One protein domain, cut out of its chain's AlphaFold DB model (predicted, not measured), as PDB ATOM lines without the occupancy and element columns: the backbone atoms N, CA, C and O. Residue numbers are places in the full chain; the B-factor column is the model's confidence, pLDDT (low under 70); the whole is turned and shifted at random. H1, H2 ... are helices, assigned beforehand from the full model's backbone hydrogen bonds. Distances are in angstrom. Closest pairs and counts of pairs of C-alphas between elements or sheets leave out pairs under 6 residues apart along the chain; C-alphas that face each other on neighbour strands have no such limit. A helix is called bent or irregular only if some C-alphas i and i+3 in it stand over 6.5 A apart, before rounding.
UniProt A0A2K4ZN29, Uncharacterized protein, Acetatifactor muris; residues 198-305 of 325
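What this domain is: This is residues 198 to 305 of the 325 residues of an uncharacterized protein of Acetatifactor muris (UniProt A0A2K4ZN29). A long bent helix, H3, makes the core, its second arm H3b folding back on the end of H3a. H1 and H4 pack along opposite sides of H3a, H2 packs steeply on H1 and both arms, H5 sits near H4, and residues 233 to 238 stick out. The 108 printed residues include five named helices, H1 to H5 in chain order, and no named strand: the class is all helix. The whole is compact, with a radius of gyration of the C-alphas of 13.7 A and spans of 44 by 30 by 23 A.

How they stand to each other: The hub is H3, residues 243 to 274, assigned as one helix by its hydrogen bonds but bent: C-alphas 260 and 263 are 9.4 A apart. Its arms, H3a to residue 260 and H3b from 263, touch, closest at the C-alphas of Gln 258 and Ala 266, 5.0 A; they run opposite ways at 37 degrees, only just a steep tilt. H1, residues 199 to 209, touches H3a at a shallow tilt of 9 degrees, the same way, with C-alphas of Phe 202 and Leu 247 closest, 6.5 A. H4, residues 281 to 292, touches H3a at a shallow tilt of 27 degrees, C-alphas of Phe 250 and Pro 281 closest, 6.6 A. H2, residues 214 to 231, touches H3a with residues 221 to 228 alone, C-alphas of Ala 224 and Ala 243 closest, 4.7 A. H5, residues 300 to 305, is close to but not clearly touching H4. Every O i to N i+4 pair is within hydrogen-bond range in H2, H3a and H5, against 6 of 7 in H1 and 6 of 8 in H3b and H4.

Where its parts are: H3a is 25.6 A long from C-alpha 243 at (11.038, -62.979, 153.040); H2 is also 25.6 A. H1 measures 15.8 A, H3b 17.1 A, H4 17.6 A and H5 8.6 A, ending at C-alpha 305 (25.402, -49.698, 165.035). H4 is only just irregular: C-alphas 282 and 285 are 6.8 A apart.

The domain as a whole: The C-alphas farthest apart, of Glu 237 and Gly 294, are 44.5 A apart. The printed part has no cut; the link from H2 to H3, 11 residues, is long. Mean pLDDT of the printed part is 84.4, with residues 229 to 240 under 70.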
ATOM      1  N   GLY A 198      12.779 -68.469 145.795       82.38
ATOM      2  CA  GLY A 198      12.892 -69.491 146.822       82.38
ATOM      3  C   GLY A 198      14.336 -69.651 147.304       82.38
ATOM      4  O   GLY A 198      15.291 -69.378 146.573       82.38
ATOM      5  N   TYR A 199      14.480 -70.179 148.519       86.31
ATOM      6  CA  TYR A 199      15.766 -70.431 149.177       86.31
ATOM      7  C   TYR A 199      16.808 -71.125 148.281       86.31
ATOM      8  O   TYR A 199      17.961 -70.707 148.261       86.31
ATOM      9  N   GLU A 200      16.423 -72.143 147.503       87.69
ATOM     10  CA  GLU A 200      17.374 -72.877 146.650       87.69
ATOM     11  C   GLU A 200      17.992 -71.987 145.561       87.69
ATOM     12  O   GLU A 200      19.201 -72.019 145.352       87.69
ATOM     13  N   ALA A 201      17.191 -71.127 144.923       86.19
ATOM     14  CA  ALA A 201      17.685 -70.196 143.910       86.19
ATOM     15  C   ALA A 201      18.595 -69.119 144.523       86.19
ATOM     16  O   ALA A 201      19.594 -68.724 143.921       86.19
ATOM     17  N   PHE A 202      18.285 -68.681 145.746       90.56
ATOM     18  CA  PHE A 202      19.131 -67.755 146.494       90.56
ATOM     19  C   PHE A 202      20.471 -68.394 146.898       90.56
ATOM     20  O   PHE A 202      21.532 -67.803 146.701       90.56
ATOM     21  N   ALA A 203      20.446 -69.633 147.395       89.81
ATOM     22  CA  ALA A 203      21.648 -70.371 147.770       89.81
ATOM     23  C   ALA A 203      22.563 -70.641 146.564       89.81
ATOM     24  O   ALA A 203      23.787 -70.529 146.685       89.81
ATOM     25  N   GLU A 204      21.993 -70.953 145.396       88.81
ATOM     26  CA  GLU A 204      22.745 -71.061 144.140       88.81
ATOM     27  C   GLU A 204      23.355 -69.716 143.725       88.81
ATOM     28  O   GLU A 204      24.524 -69.675 143.338       88.81
ATOM     29  N   ALA A 205      22.613 -68.610 143.867       89.50
ATOM     30  CA  ALA A 205      23.111 -67.275 143.546       89.50
ATOM     31  C   ALA A 205      24.322 -66.879 144.407       89.50
ATOM     32  O   ALA A 205      25.314 -66.397 143.864       89.50
ATOM     33  N   LEU A 206      24.290 -67.135 145.720       91.50
ATOM     34  CA  LEU A 206      25.450 -66.867 146.579       91.50
ATOM     35  C   LEU A 206      26.613 -67.818 146.278       91.50
ATOM     36  O   LEU A 206      27.767 -67.395 146.270       91.50
ATOM     37  N   SER A 207      26.317 -69.086 145.976       90.12
ATOM     38  CA  SER A 207      27.336 -70.090 145.637       90.12
ATOM     39  C   SER A 207      28.070 -69.780 144.329       90.12
ATOM     40  O   SER A 207      29.224 -70.175 144.170       90.12
ATOM     41  N   ALA A 208      27.423 -69.065 143.404       90.69
ATOM     42  CA  ALA A 208      28.043 -68.585 142.172       90.69
ATOM     43  C   ALA A 208      29.065 -67.458 142.412       90.69
ATOM     44  O   ALA A 208      29.991 -67.309 141.619       90.69
ATOM     45  N   ILE A 209      28.907 -66.689 143.495       91.06
ATOM     46  CA  ILE A 209      29.817 -65.602 143.891       91.06
ATOM     47  C   ILE A 209      30.950 -66.156 144.756       91.06
ATOM     48  O   ILE A 209      32.128 -65.906 144.510       91.06
ATOM     49  N   ARG A 210      30.593 -66.939 145.776       92.00
ATOM     50  CA  ARG A 210      31.530 -67.578 146.694       92.00
ATOM     51  C   ARG A 210      31.135 -69.046 146.859       92.00
ATOM     52  O   ARG A 210      30.071 -69.314 147.423       92.00
ATOM     53  N   PRO A 211      31.973 -70.002 146.419       91.06
ATOM     54  CA  PRO A 211      31.717 -71.422 146.633       91.06
ATOM     55  C   PRO A 211      31.457 -71.742 148.112       91.06
ATOM     56  O   PRO A 211      31.972 -71.064 148.997       91.06
ATOM     57  N   ASP A 212      30.657 -72.777 148.366       89.06
ATOM     58  CA  ASP A 212      30.297 -73.257 149.711       89.06
ATOM     59  C   ASP A 212      29.485 -72.267 150.582       89.06
ATOM     60  O   ASP A 212      29.407 -72.407 151.799       89.06
ATOM     61  N   SER A 213      28.774 -71.310 149.970       91.31
ATOM     62  CA  SER A 213      27.978 -70.289 150.686       91.31
ATOM     63  C   SER A 213      26.584 -70.733 151.156       91.31
ATOM     64  O   SER A 213      25.763 -69.896 151.530       91.31
ATOM     65  N   ARG A 214      26.261 -72.031 151.153       89.38
ATOM     66  CA  ARG A 214      24.907 -72.517 151.500       89.38
ATOM     67  C   ARG A 214      24.524 -72.247 152.960       89.38
ATOM     68  O   ARG A 214      23.374 -71.912 153.240       89.38
ATOM     69  N   GLU A 215      25.476 -72.390 153.879       88.88
ATOM     70  CA  GLU A 215      25.265 -72.106 155.304       88.88
ATOM     71  C   GLU A 215      25.064 -70.603 155.532       88.88
ATOM     72  O   GLU A 215      24.115 -70.208 156.205       88.88
ATOM     73  N   ALA A 216      25.860 -69.763 154.861       90.50
ATOM     74  CA  ALA A 216      25.662 -68.317 154.854       90.50
ATOM     75  C   ALA A 216      24.288 -67.930 154.275       90.50
ATOM     76  O   ALA A 216      23.581 -67.112 154.858       90.50
ATOM     77  N   ALA A 217      23.858 -68.564 153.179       90.94
ATOM     78  CA  ALA A 217      22.548 -68.330 152.571       90.94
ATOM     79  C   ALA A 217      21.382 -68.638 153.527       90.94
ATOM     80  O   ALA A 217      20.356 -67.965 153.472       90.94
ATOM     81  N   ALA A 218      21.530 -69.630 154.414       90.62
ATOM     82  CA  ALA A 218      20.524 -69.927 155.433       90.62
ATOM     83  C   ALA A 218      20.403 -68.796 156.464       90.62
ATOM     84  O   ALA A 218      19.289 -68.401 156.793       90.62
ATOM     85  N   VAL A 219      21.529 -68.232 156.913       90.12
ATOM     86  CA  VAL A 219      21.539 -67.096 157.852       90.12
ATOM     87  C   VAL A 219      20.905 -65.854 157.217       90.12
ATOM     88  O   VAL A 219      20.041 -65.229 157.825       90.12
ATOM     89  N   TRP A 220      21.248 -65.547 155.962       91.06
ATOM     90  CA  TRP A 220      20.628 -64.448 155.213       91.06
ATOM     91  C   TRP A 220      19.123 -64.654 154.978       91.06
ATOM     92  O   TRP A 220      18.367 -63.684 154.963       91.06
ATOM     93  N   TYR A 221      18.662 -65.900 154.822       90.12
ATOM     94  CA  TYR A 221      17.232 -66.188 154.696       90.12
ATOM     95  C   TYR A 221      16.475 -66.045 156.019       90.12
ATOM     96  O   TYR A 221      15.366 -65.516 156.019       90.12
ATOM     97  N   GLU A 222      17.052 -66.469 157.145       86.56
ATOM     98  CA  GLU A 222      16.444 -66.205 158.456       86.56
ATOM     99  C   GLU A 222      16.355 -64.696 158.722       86.56
ATOM    100  O   GLU A 222      15.296 -64.213 159.117       86.56
ATOM    101  N   TRP A 223      17.388 -63.928 158.362       89.62
ATOM    102  CA  TRP A 223      17.327 -62.466 158.424       89.62
ATOM    103  C   TRP A 223      16.212 -61.878 157.545       89.62
ATOM    104  O   TRP A 223      15.464 -61.009 157.983       89.62
ATOM    105  N   ALA A 224      16.020 -62.392 156.326       85.31
ATOM    106  CA  ALA A 224      14.922 -61.972 155.451       85.31
ATOM    107  C   ALA A 224      13.528 -62.203 156.072       85.31
ATOM    108  O   ALA A 224      12.615 -61.411 155.833       85.31
ATOM    109  N   LYS A 225      13.356 -63.261 156.878       83.25
ATOM    110  CA  LYS A 225      12.107 -63.513 157.621       83.25
ATOM    111  C   LYS A 225      11.919 -62.529 158.770       83.25
ATOM    112  O   LYS A 225      10.805 -62.061 158.976       83.25
ATOM    113  N   GLU A 226      12.989 -62.180 159.481       81.38
ATOM    114  CA  GLU A 226      12.934 -61.137 160.513       81.38
ATOM    115  C   GLU A 226      12.544 -59.781 159.900       81.38
ATOM    116  O   GLU A 226      11.682 -59.084 160.437       81.38
ATOM    117  N   LEU A 227      13.081 -59.437 158.721       78.94
ATOM    118  CA  LEU A 227      12.698 -58.223 157.987       78.94
ATOM    119  C   LEU A 227      11.219 -58.202 157.580       78.94
ATOM    120  O   LEU A 227      10.583 -57.151 157.656       78.94
ATOM    121  N   GLU A 228      10.650 -59.347 157.193       78.25
ATOM    122  CA  GLU A 228       9.209 -59.470 156.938       78.25
ATOM    123  C   GLU A 228       8.368 -59.167 158.193       78.25
ATOM    124  O   GLU A 228       7.291 -58.570 158.087       78.25
ATOM    125  N   GLU A 229       8.828 -59.555 159.387       69.62
ATOM    126  CA  GLU A 229       8.138 -59.238 160.645       69.62
ATOM    127  C   GLU A 229       8.227 -57.743 160.987       69.62
ATOM    128  O   GLU A 229       7.222 -57.150 161.395       69.62
ATOM    129  N   PHE A 230       9.388 -57.114 160.765       64.31
ATOM    130  CA  PHE A 230       9.578 -55.675 160.980       64.31
ATOM    131  C   PHE A 230       8.754 -54.814 160.012       64.31
ATOM    132  O   PHE A 230       8.186 -53.806 160.433       64.31
ATOM    133  N   ASP A 231       8.617 -55.226 158.748       59.25
ATOM    134  CA  ASP A 231       7.838 -54.495 157.734       59.25
ATOM    135  C   ASP A 231       6.322 -54.510 158.030       59.25
ATOM    136  O   ASP A 231       5.592 -53.590 157.662       59.25
ATOM    137  N   LYS A 232       5.833 -55.513 158.776       55.44
ATOM    138  CA  LYS A 232       4.434 -55.597 159.243       55.44
ATOM    139  C   LYS A 232       4.156 -54.803 160.528       55.44
ATOM    140  O   LYS A 232       2.991 -54.641 160.893       55.44
ATOM    141  N   ALA A 233       5.180 -54.322 161.236       45.81
ATOM    142  CA  ALA A 233       5.041 -53.805 162.602       45.81
ATOM    143  C   ALA A 233       4.518 -52.352 162.718       45.81
ATOM    144  O   ALA A 233       4.352 -51.863 163.836       45.81
ATOM    145  N   GLY A 234       4.236 -51.664 161.604       48.25
ATOM    146  CA  GLY A 234       3.805 -50.255 161.605       48.25
ATOM    147  C   GLY A 234       2.334 -49.999 161.262       48.25
ATOM    148  O   GLY A 234       1.734 -49.085 161.822       48.25
ATOM    149  N   GLU A 235       1.730 -50.791 160.370       45.97
ATOM    150  CA  GLU A 235       0.401 -50.509 159.805       45.97
ATOM    151  C   GLU A 235      -0.327 -51.819 159.440       45.97
ATOM    152  O   GLU A 235       0.064 -52.490 158.486       45.97
ATOM    153  N   PRO A 236      -1.404 -52.210 160.149       50.44
ATOM    154  CA  PRO A 236      -2.065 -53.506 159.948       50.44
ATOM    155  C   PRO A 236      -2.772 -53.672 158.588       50.44
ATOM    156  O   PRO A 236      -3.217 -54.775 158.274       50.44
ATOM    157  N   GLU A 237      -2.882 -52.609 157.785       52.75
ATOM    158  CA  GLU A 237      -3.526 -52.619 156.460       52.75
ATOM    159  C   GLU A 237      -2.532 -52.716 155.286       52.75
ATOM    160  O   GLU A 237      -2.953 -52.941 154.149       52.75
ATOM    161  N   ARG A 238      -1.218 -52.606 155.531       48.34
ATOM    162  CA  ARG A 238      -0.190 -52.719 154.488       48.34
ATOM    163  C   ARG A 238       0.214 -54.185 154.308       48.34
ATOM    164  O   ARG A 238       0.656 -54.845 155.246       48.34
ATOM    165  N   THR A 239       0.098 -54.718 153.091       51.91
ATOM    166  CA  THR A 239       0.731 -55.999 152.732       51.91
ATOM    167  C   THR A 239       2.246 -55.815 152.750       51.91
ATOM    168  O   THR A 239       2.812 -55.316 151.780       51.91
ATOM    169  N   GLY A 240       2.887 -56.163 153.869       59.88
ATOM    170  CA  GLY A 240       4.343 -56.122 154.004       59.88
ATOM    171  C   GLY A 240       5.059 -57.048 153.011       59.88
ATOM    172  O   GLY A 240       4.480 -58.029 152.527       59.88
ATOM    173  N   LYS A 241       6.319 -56.734 152.696       71.81
ATOM    174  CA  LYS A 241       7.214 -57.559 151.874       71.81
ATOM    175  C   LYS A 241       7.434 -58.917 152.549       71.81
ATOM    176  O   LYS A 241       7.757 -58.978 153.732       71.81
ATOM    177  N   LYS A 242       7.299 -60.007 151.788       81.50
ATOM    178  CA  LYS A 242       7.657 -61.355 152.256       81.50
ATOM    179  C   LYS A 242       9.168 -61.577 152.252       81.50
ATOM    180  O   LYS A 242       9.881 -60.940 151.470       81.50
ATOM    181  N   ALA A 243       9.640 -62.552 153.024       78.62
ATOM    182  CA  ALA A 243      11.038 -62.979 153.040       78.62
ATOM    183  C   ALA A 243      11.592 -63.269 151.630       78.62
ATOM    184  O   ALA A 243      12.713 -62.880 151.306       78.62
ATOM    185  N   GLU A 244      10.805 -63.882 150.745       81.69
ATOM    186  CA  GLU A 244      11.221 -64.193 149.371       81.69
ATOM    187  C   GLU A 244      11.418 -62.942 148.493       81.69
ATOM    188  O   GLU A 244      12.206 -62.959 147.543       81.69
ATOM    189  N   ALA A 245      10.740 -61.835 148.811       80.56
ATOM    190  CA  ALA A 245      10.976 -60.549 148.158       80.56
ATOM    191  C   ALA A 245      12.295 -59.920 148.633       80.56
ATOM    192  O   ALA A 245      13.035 -59.359 147.824       80.56
ATOM    193  N   PHE A 246      12.638 -60.074 149.915       82.25
ATOM    194  CA  PHE A 246      13.947 -59.673 150.433       82.25
ATOM    195  C   PHE A 246      15.082 -60.537 149.869       82.25
ATOM    196  O   PHE A 246      16.141 -60.002 149.560       82.25
ATOM    197  N   LEU A 247      14.866 -61.839 149.637       85.31
ATOM    198  CA  LEU A 247      15.852 -62.697 148.963       85.31
ATOM    199  C   LEU A 247      16.183 -62.212 147.544       85.31
ATOM    200  O   LEU A 247      17.355 -62.184 147.166       85.31
ATOM    201  N   ASN A 248      15.169 -61.789 146.781       81.94
ATOM    202  CA  ASN A 248      15.369 -61.147 145.480       81.94
ATOM    203  C   ASN A 248      16.237 -59.882 145.603       81.94
ATOM    204  O   ASN A 248      17.183 -59.702 144.834       81.94
ATOM    205  N   GLU A 249      15.941 -59.033 146.591       84.38
ATOM    206  CA  GLU A 249      16.678 -57.791 146.835       84.38
ATOM    207  C   GLU A 249      18.139 -58.059 147.234       84.38
ATOM    208  O   GLU A 249      19.058 -57.470 146.661       84.38
ATOM    209  N   PHE A 250      18.379 -59.005 148.146       88.44
ATOM    210  CA  PHE A 250      19.725 -59.410 148.547       88.44
ATOM    211  C   PHE A 250      20.517 -59.992 147.377       88.44
ATOM    212  O   PHE A 250      21.651 -59.574 147.147       88.44
ATOM    213  N   ALA A 251      19.932 -60.908 146.599       87.94
ATOM    214  CA  ALA A 251      20.600 -61.484 145.432       87.94
ATOM    215  C   ALA A 251      20.990 -60.407 144.409       87.94
ATOM    216  O   ALA A 251      22.103 -60.440 143.877       87.94
ATOM    217  N   GLY A 252      20.101 -59.439 144.163       84.56
ATOM    218  CA  GLY A 252      20.382 -58.290 143.304       84.56
ATOM    219  C   GLY A 252      21.551 -57.451 143.823       84.56
ATOM    220  O   GLY A 252      22.482 -57.163 143.072       84.56
ATOM    221  N   ARG A 253      21.562 -57.126 145.121       87.31
ATOM    222  CA  ARG A 253      22.642 -56.340 145.739       87.31
ATOM    223  C   ARG A 253      23.977 -57.077 145.748       87.31
ATOM    224  O   ARG A 253      24.991 -56.470 145.422       87.31
ATOM    225  N   PHE A 254      24.003 -58.378 146.041       89.50
ATOM    226  CA  PHE A 254      25.238 -59.165 145.963       89.50
ATOM    227  C   PHE A 254      25.813 -59.203 144.546       89.50
ATOM    228  O   PHE A 254      27.024 -59.063 144.392       89.50
ATOM    229  N   ARG A 255      24.966 -59.320 143.514       87.56
ATOM    230  CA  ARG A 255      25.416 -59.216 142.116       87.56
ATOM    231  C   ARG A 255      25.943 -57.827 141.785       87.56
ATOM    232  O   ARG A 255      27.021 -57.722 141.219       87.56
ATOM    233  N   ALA A 256      25.247 -56.765 142.191       84.62
ATOM    234  CA  ALA A 256      25.717 -55.399 141.963       84.62
ATOM    235  C   ALA A 256      27.081 -55.143 142.637       84.62
ATOM    236  O   ALA A 256      27.974 -54.533 142.048       84.62
ATOM    237  N   ILE A 257      27.273 -55.663 143.854       89.56
ATOM    238  CA  ILE A 257      28.555 -55.599 144.564       89.56
ATOM    239  C   ILE A 257      29.620 -56.424 143.833       89.56
ATOM    240  O   ILE A 257      30.737 -55.941 143.666       89.56
ATOM    241  N   GLN A 258      29.287 -57.627 143.361       89.44
ATOM    242  CA  GLN A 258      30.191 -58.469 142.575       89.44
ATOM    243  C   GLN A 258      30.647 -57.760 141.292       89.44
ATOM    244  O   GLN A 258      31.841 -57.711 141.005       89.44
ATOM    245  N   GLU A 259      29.721 -57.170 140.538       87.12
ATOM    246  CA  GLU A 259      30.022 -56.446 139.299       87.12
ATOM    247  C   GLU A 259      30.909 -55.220 139.543       87.12
ATOM    248  O   GLU A 259      31.785 -54.911 138.733       87.12
ATOM    249  N   ARG A 260      30.699 -54.523 140.666       87.88
ATOM    250  CA  ARG A 260      31.394 -53.268 140.977       87.88
ATOM    251  C   ARG A 260      32.731 -53.461 141.694       87.88
ATOM    252  O   ARG A 260      33.664 -52.702 141.438       87.88
ATOM    253  N   HIS A 261      32.821 -54.440 142.589       89.88
ATOM    254  CA  HIS A 261      33.945 -54.622 143.515       89.88
ATOM    255  C   HIS A 261      34.616 -56.004 143.416       89.88
ATOM    256  O   HIS A 261      35.654 -56.220 144.040       89.88
ATOM    257  N   GLY A 262      34.080 -56.915 142.601       89.88
ATOM    258  CA  GLY A 262      34.636 -58.246 142.355       89.88
ATOM    259  C   GLY A 262      34.202 -59.314 143.365       89.88
ATOM    260  O   GLY A 262      33.620 -59.032 144.415       89.88
ATOM    261  N   ASP A 263      34.523 -60.569 143.033       91.81
ATOM    262  CA  ASP A 263      34.124 -61.764 143.793       91.81
ATOM    263  C   ASP A 263      34.656 -61.771 145.234       91.81
ATOM    264  O   ASP A 263      33.995 -62.283 146.134       91.81
ATOM    265  N   GLU A 264      35.836 -61.190 145.474       93.12
ATOM    266  CA  GLU A 264      36.449 -61.145 146.806       93.12
ATOM    267  C   GLU A 264      35.612 -60.309 147.783       93.12
ATOM    268  O   GLU A 264      35.236 -60.798 148.848       93.12
ATOM    269  N   VAL A 265      35.240 -59.085 147.390       94.75
ATOM    270  CA  VAL A 265      34.436 -58.176 148.222       94.75
ATOM    271  C   VAL A 265      33.008 -58.698 148.375       94.75
ATOM    272  O   VAL A 265      32.468 -58.724 149.482       94.75
ATOM    273  N   ALA A 266      32.397 -59.184 147.293       93.44
ATOM    274  CA  ALA A 266      31.069 -59.791 147.366       93.44
ATOM    275  C   ALA A 266      31.067 -61.057 148.248       93.44
ATOM    276  O   ALA A 266      30.148 -61.267 149.039       93.44
ATOM    277  N   GLY A 267      32.132 -61.860 148.191       94.25
ATOM    278  CA  GLY A 267      32.335 -63.012 149.067       94.25
ATOM    279  C   GLY A 267      32.507 -62.633 150.540       94.25
ATOM    280  O   GLY A 267      31.947 -63.303 151.410       94.25
ATOM    281  N   GLN A 268      33.221 -61.542 150.830       95.19
ATOM    282  CA  GLN A 268      33.350 -60.988 152.180       95.19
ATOM    283  C   GLN A 268      32.004 -60.489 152.724       95.19
ATOM    284  O   GLN A 268      31.668 -60.777 153.873       95.19
ATOM    285  N   MET A 269      31.191 -59.839 151.888       95.31
ATOM    286  CA  MET A 269      29.822 -59.448 152.242       95.31
ATOM    287  C   MET A 269      28.958 -60.667 152.582       95.31
ATOM    288  O   MET A 269      28.246 -60.660 153.585       95.31
ATOM    289  N   ILE A 270      29.060 -61.751 151.804       94.69
ATOM    290  CA  ILE A 270      28.373 -63.014 152.112       94.69
ATOM    291  C   ILE A 270      28.865 -63.591 153.452       94.69
ATOM    292  O   ILE A 270      28.047 -64.067 154.240       94.69
ATOM    293  N   SER A 271      30.171 -63.509 153.745       93.31
ATOM    294  CA  SER A 271      30.769 -64.034 154.986       93.31
ATOM    295  C   SER A 271      30.367 -63.299 156.266       93.31
ATOM    296  O   SER A 271      30.634 -63.812 157.348       93.31
ATOM    297  N   LEU A 272      29.678 -62.154 156.187       92.31
ATOM    298  CA  LEU A 272      29.106 -61.511 157.380       92.31
ATOM    299  C   LEU A 272      28.189 -62.480 158.155       92.31
ATOM    300  O   LEU A 272      28.189 -62.495 159.388       92.31
ATOM    301  N   ALA A 273      27.519 -63.386 157.437       91.25
ATOM    302  CA  ALA A 273      26.724 -64.467 158.015       91.25
ATOM    303  C   ALA A 273      27.515 -65.402 158.956       91.25
ATOM    304  O   ALA A 273      26.927 -66.043 159.824       91.25
ATOM    305  N   GLU A 274      28.839 -65.490 158.804       90.69
ATOM    306  CA  GLU A 274      29.722 -66.322 159.636       90.69
ATOM    307  C   GLU A 274      30.090 -65.644 160.961       90.69
ATOM    308  O   GLU A 274      30.540 -66.315 161.892       90.69
ATOM    309  N   ILE A 275      29.869 -64.329 161.067       89.00
ATOM    310  CA  ILE A 275      29.992 -63.546 162.307       89.00
ATOM    311  C   ILE A 275      28.608 -63.154 162.864       89.00
ATOM    312  O   ILE A 275      28.449 -62.074 163.431       89.00
ATOM    313  N   PRO A 276      27.630 -64.071 162.754       82.19
ATOM    314  CA  PRO A 276      26.196 -63.870 162.956       82.19
ATOM    315  C   PRO A 276      25.640 -62.473 162.673       82.19
ATOM    316  O   PRO A 276      24.879 -61.942 163.482       82.19
ATOM    317  N   PHE A 277      26.028 -61.868 161.549       83.75
ATOM    318  CA  PHE A 277      25.619 -60.512 161.211       83.75
ATOM    319  C   PHE A 277      25.119 -60.435 159.768       83.75
ATOM    320  O   PHE A 277      25.782 -60.890 158.839       83.75
ATOM    321  N   CYS A 278      23.951 -59.833 159.572       89.38
ATOM    322  CA  CYS A 278      23.402 -59.525 158.258       89.38
ATOM    323  C   CYS A 278      23.015 -58.049 158.234       89.38
ATOM    324  O   CYS A 278      22.547 -57.504 159.230       89.38
ATOM    325  N   LEU A 279      23.243 -57.407 157.093       86.12
ATOM    326  CA  LEU A 279      22.966 -55.989 156.899       86.12
ATOM    327  C   LEU A 279      21.545 -55.782 156.387       86.12
ATOM    328  O   LEU A 279      20.977 -56.649 155.707       86.12
ATOM    329  N   PHE A 280      20.988 -54.605 156.647       85.00
ATOM    330  CA  PHE A 280      19.831 -54.151 155.889       85.00
ATOM    331  C   PHE A 280      20.226 -53.900 154.427       85.00
ATOM    332  O   PHE A 280      21.377 -53.544 154.151       85.00
ATOM    333  N   PRO A 281      19.289 -54.026 153.470       83.25
ATOM    334  CA  PRO A 281      19.604 -53.824 152.060       83.25
ATOM    335  C   PRO A 281      20.307 -52.483 151.777       83.25
ATOM    336  O   PRO A 281      21.312 -52.459 151.068       83.25
ATOM    337  N   TRP A 282      19.841 -51.381 152.376       77.50
ATOM    338  CA  TRP A 282      20.416 -50.039 152.193       77.50
ATOM    339  C   TRP A 282      21.824 -49.864 152.784       77.50
ATOM    340  O   TRP A 282      22.561 -49.000 152.325       77.50
ATOM    341  N   GLU A 283      22.247 -50.705 153.729       84.62
ATOM    342  CA  GLU A 283      23.595 -50.627 154.310       84.62
ATOM    343  C   GLU A 283      24.660 -51.352 153.473       84.62
ATOM    344  O   GLU A 283      25.865 -51.132 153.634       84.62
ATOM    345  N   MET A 284      24.234 -52.238 152.563       89.81
ATOM    346  CA  MET A 284      25.145 -53.140 151.854       89.81
ATOM    347  C   MET A 284      26.149 -52.413 150.952       89.81
ATOM    348  O   MET A 284      27.249 -52.924 150.749       89.81
ATOM    349  N   LYS A 285      25.800 -51.233 150.420       88.25
ATOM    350  CA  LYS A 285      26.690 -50.468 149.536       88.25
ATOM    351  C   LYS A 285      27.891 -49.907 150.289       88.25
ATOM    352  O   LYS A 285      29.019 -50.222 149.926       88.25
ATOM    353  N   LEU A 286      27.669 -49.119 151.343       86.94
ATOM    354  CA  LEU A 286      28.772 -48.523 152.107       86.94
ATOM    355  C   LEU A 286      29.619 -49.590 152.806       86.94
ATOM    356  O   LEU A 286      30.835 -49.434 152.913       86.94
ATOM    357  N   ALA A 287      29.013 -50.711 153.208       89.81
ATOM    358  CA  ALA A 287      29.760 -51.852 153.727       89.81
ATOM    359  C   ALA A 287      30.700 -52.451 152.667       89.81
ATOM    360  O   ALA A 287      31.871 -52.703 152.951       89.81
ATOM    361  N   ALA A 288      30.218 -52.626 151.433       92.88
ATOM    362  CA  ALA A 288      31.047 -53.097 150.329       92.88
ATOM    363  C   ALA A 288      32.149 -52.091 149.954       92.88
ATOM    364  O   ALA A 288      33.274 -52.504 149.676       92.88
ATOM    365  N   GLU A 289      31.867 -50.786 149.990       92.50
ATOM    366  CA  GLU A 289      32.867 -49.739 149.743       92.50
ATOM    367  C   GLU A 289      33.963 -49.726 150.825       92.50
ATOM    368  O   GLU A 289      35.145 -49.606 150.492       92.50
ATOM    369  N   HIS A 290      33.604 -49.940 152.098       94.31
ATOM    370  CA  HIS A 290      34.570 -50.102 153.194       94.31
ATOM    371  C   HIS A 290      35.483 -51.313 152.982       94.31
ATOM    372  O   HIS A 290      36.707 -51.194 153.074       94.31
ATOM    373  N   LEU A 291      34.909 -52.470 152.640       94.25
ATOM    374  CA  LEU A 291      35.677 -53.685 152.348       94.25
ATOM    375  C   LEU A 291      36.591 -53.500 151.128       94.25
ATOM    376  O   LEU A 291      37.772 -53.847 151.176       94.25
ATOM    377  N   ALA A 292      36.090 -52.872 150.061       93.88
ATOM    378  CA  ALA A 292      36.876 -52.566 148.866       93.88
ATOM    379  C   ALA A 292      38.038 -51.592 149.146       93.88
ATOM    380  O   ALA A 292      39.065 -51.647 148.468       93.88
ATOM    381  N   ALA A 293      37.911 -50.728 150.159       93.56
ATOM    382  CA  ALA A 293      38.979 -49.844 150.628       93.56
ATOM    383  C   ALA A 293      40.021 -50.548 151.528       93.56
ATOM    384  O   ALA A 293      40.951 -49.899 152.014       93.56
ATOM    385  N   GLY A 294      39.896 -51.864 151.739       91.81
ATOM    386  CA  GLY A 294      40.779 -52.663 152.592       91.81
ATOM    387  C   GLY A 294      40.332 -52.751 154.053       91.81
ATOM    388  O   GLY A 294      41.113 -53.192 154.899       91.81
ATOM    389  N   GLY A 295      39.105 -52.321 154.358       92.62
ATOM    390  CA  GLY A 295      38.471 -52.496 155.660       92.62
ATOM    391  C   GLY A 295      38.181 -53.964 155.991       92.62
ATOM    392  O   GLY A 295      38.106 -54.816 155.105       92.62
ATOM    393  N   GLY A 296      38.035 -54.283 157.278       91.25
ATOM    394  CA  GLY A 296      37.770 -55.644 157.738       91.25
ATOM    395  C   GLY A 296      36.278 -55.947 157.892       91.25
ATOM    396  O   GLY A 296      35.501 -55.111 158.346       91.25
ATOM    397  N   VAL A 297      35.883 -57.196 157.629       91.19
ATOM    398  CA  VAL A 297      34.509 -57.707 157.853       91.19
ATOM    399  C   VAL A 297      34.055 -57.528 159.313       91.19
ATOM    400  O   VAL A 297      32.878 -57.313 159.580       91.19
ATOM    401  N   HIS A 298      34.991 -57.548 160.266       92.38
ATOM    402  CA  HIS A 298      34.708 -57.349 161.691       92.38
ATOM    403  C   HIS A 298      34.423 -55.893 162.093       92.38
ATOM    404  O   HIS A 298      33.922 -55.674 163.195       92.38
ATOM    405  N   ASP A 299      34.711 -54.917 161.229       92.44
ATOM    406  CA  ASP A 299      34.413 -53.504 161.497       92.44
ATOM    407  C   ASP A 299      32.922 -53.203 161.252       92.44
ATOM    408  O   ASP A 299      32.313 -52.374 161.932       92.44
ATOM    409  N   ILE A 300      32.316 -53.937 160.312       91.25
ATOM    410  CA  ILE A 300      30.971 -53.708 159.775       91.25
ATOM    411  C   ILE A 300      29.861 -53.692 160.847       91.25
ATOM    412  O   ILE A 300      29.039 -52.776 160.807       91.25
ATOM    413  N   PRO A 301      29.813 -54.601 161.847       89.38
ATOM    414  CA  PRO A 301      28.763 -54.553 162.870       89.38
ATOM    415  C   PRO A 301      28.795 -53.279 163.722       89.38
ATOM    416  O   PRO A 301      27.749 -52.740 164.085       89.38
ATOM    417  N   GLN A 302      29.995 -52.782 164.041       84.12
ATOM    418  CA  GLN A 302      30.139 -51.535 164.792       84.12
ATOM    419  C   GLN A 302      29.725 -50.342 163.928       84.12
ATOM    420  O   GLN A 302      29.018 -49.462 164.411       84.12
ATOM    421  N   MET A 303      30.095 -50.355 162.647       89.00
ATOM    422  CA  MET A 303      29.718 -49.323 161.684       89.00
ATOM    423  C   MET A 303      28.194 -49.242 161.468       89.00
ATOM    424  O   MET A 303      27.634 -48.147 161.465       89.00
ATOM    425  N   SER A 304      27.503 -50.382 161.365       83.00
ATOM    426  CA  SER A 304      26.031 -50.424 161.302       83.00
ATOM    427  C   SER A 304      25.407 -49.830 162.569       83.00
ATOM    428  O   SER A 304      24.568 -48.938 162.500       83.00
ATOM    429  N   LYS A 305      25.897 -50.223 163.753       77.19
ATOM    430  CA  LYS A 305      25.402 -49.698 165.035       77.19
ATOM    431  C   LYS A 305      25.613 -48.186 165.202       77.19
ATOM    432  O   LYS A 305      24.836 -47.535 165.899       77.19
TER     433      LYS A 305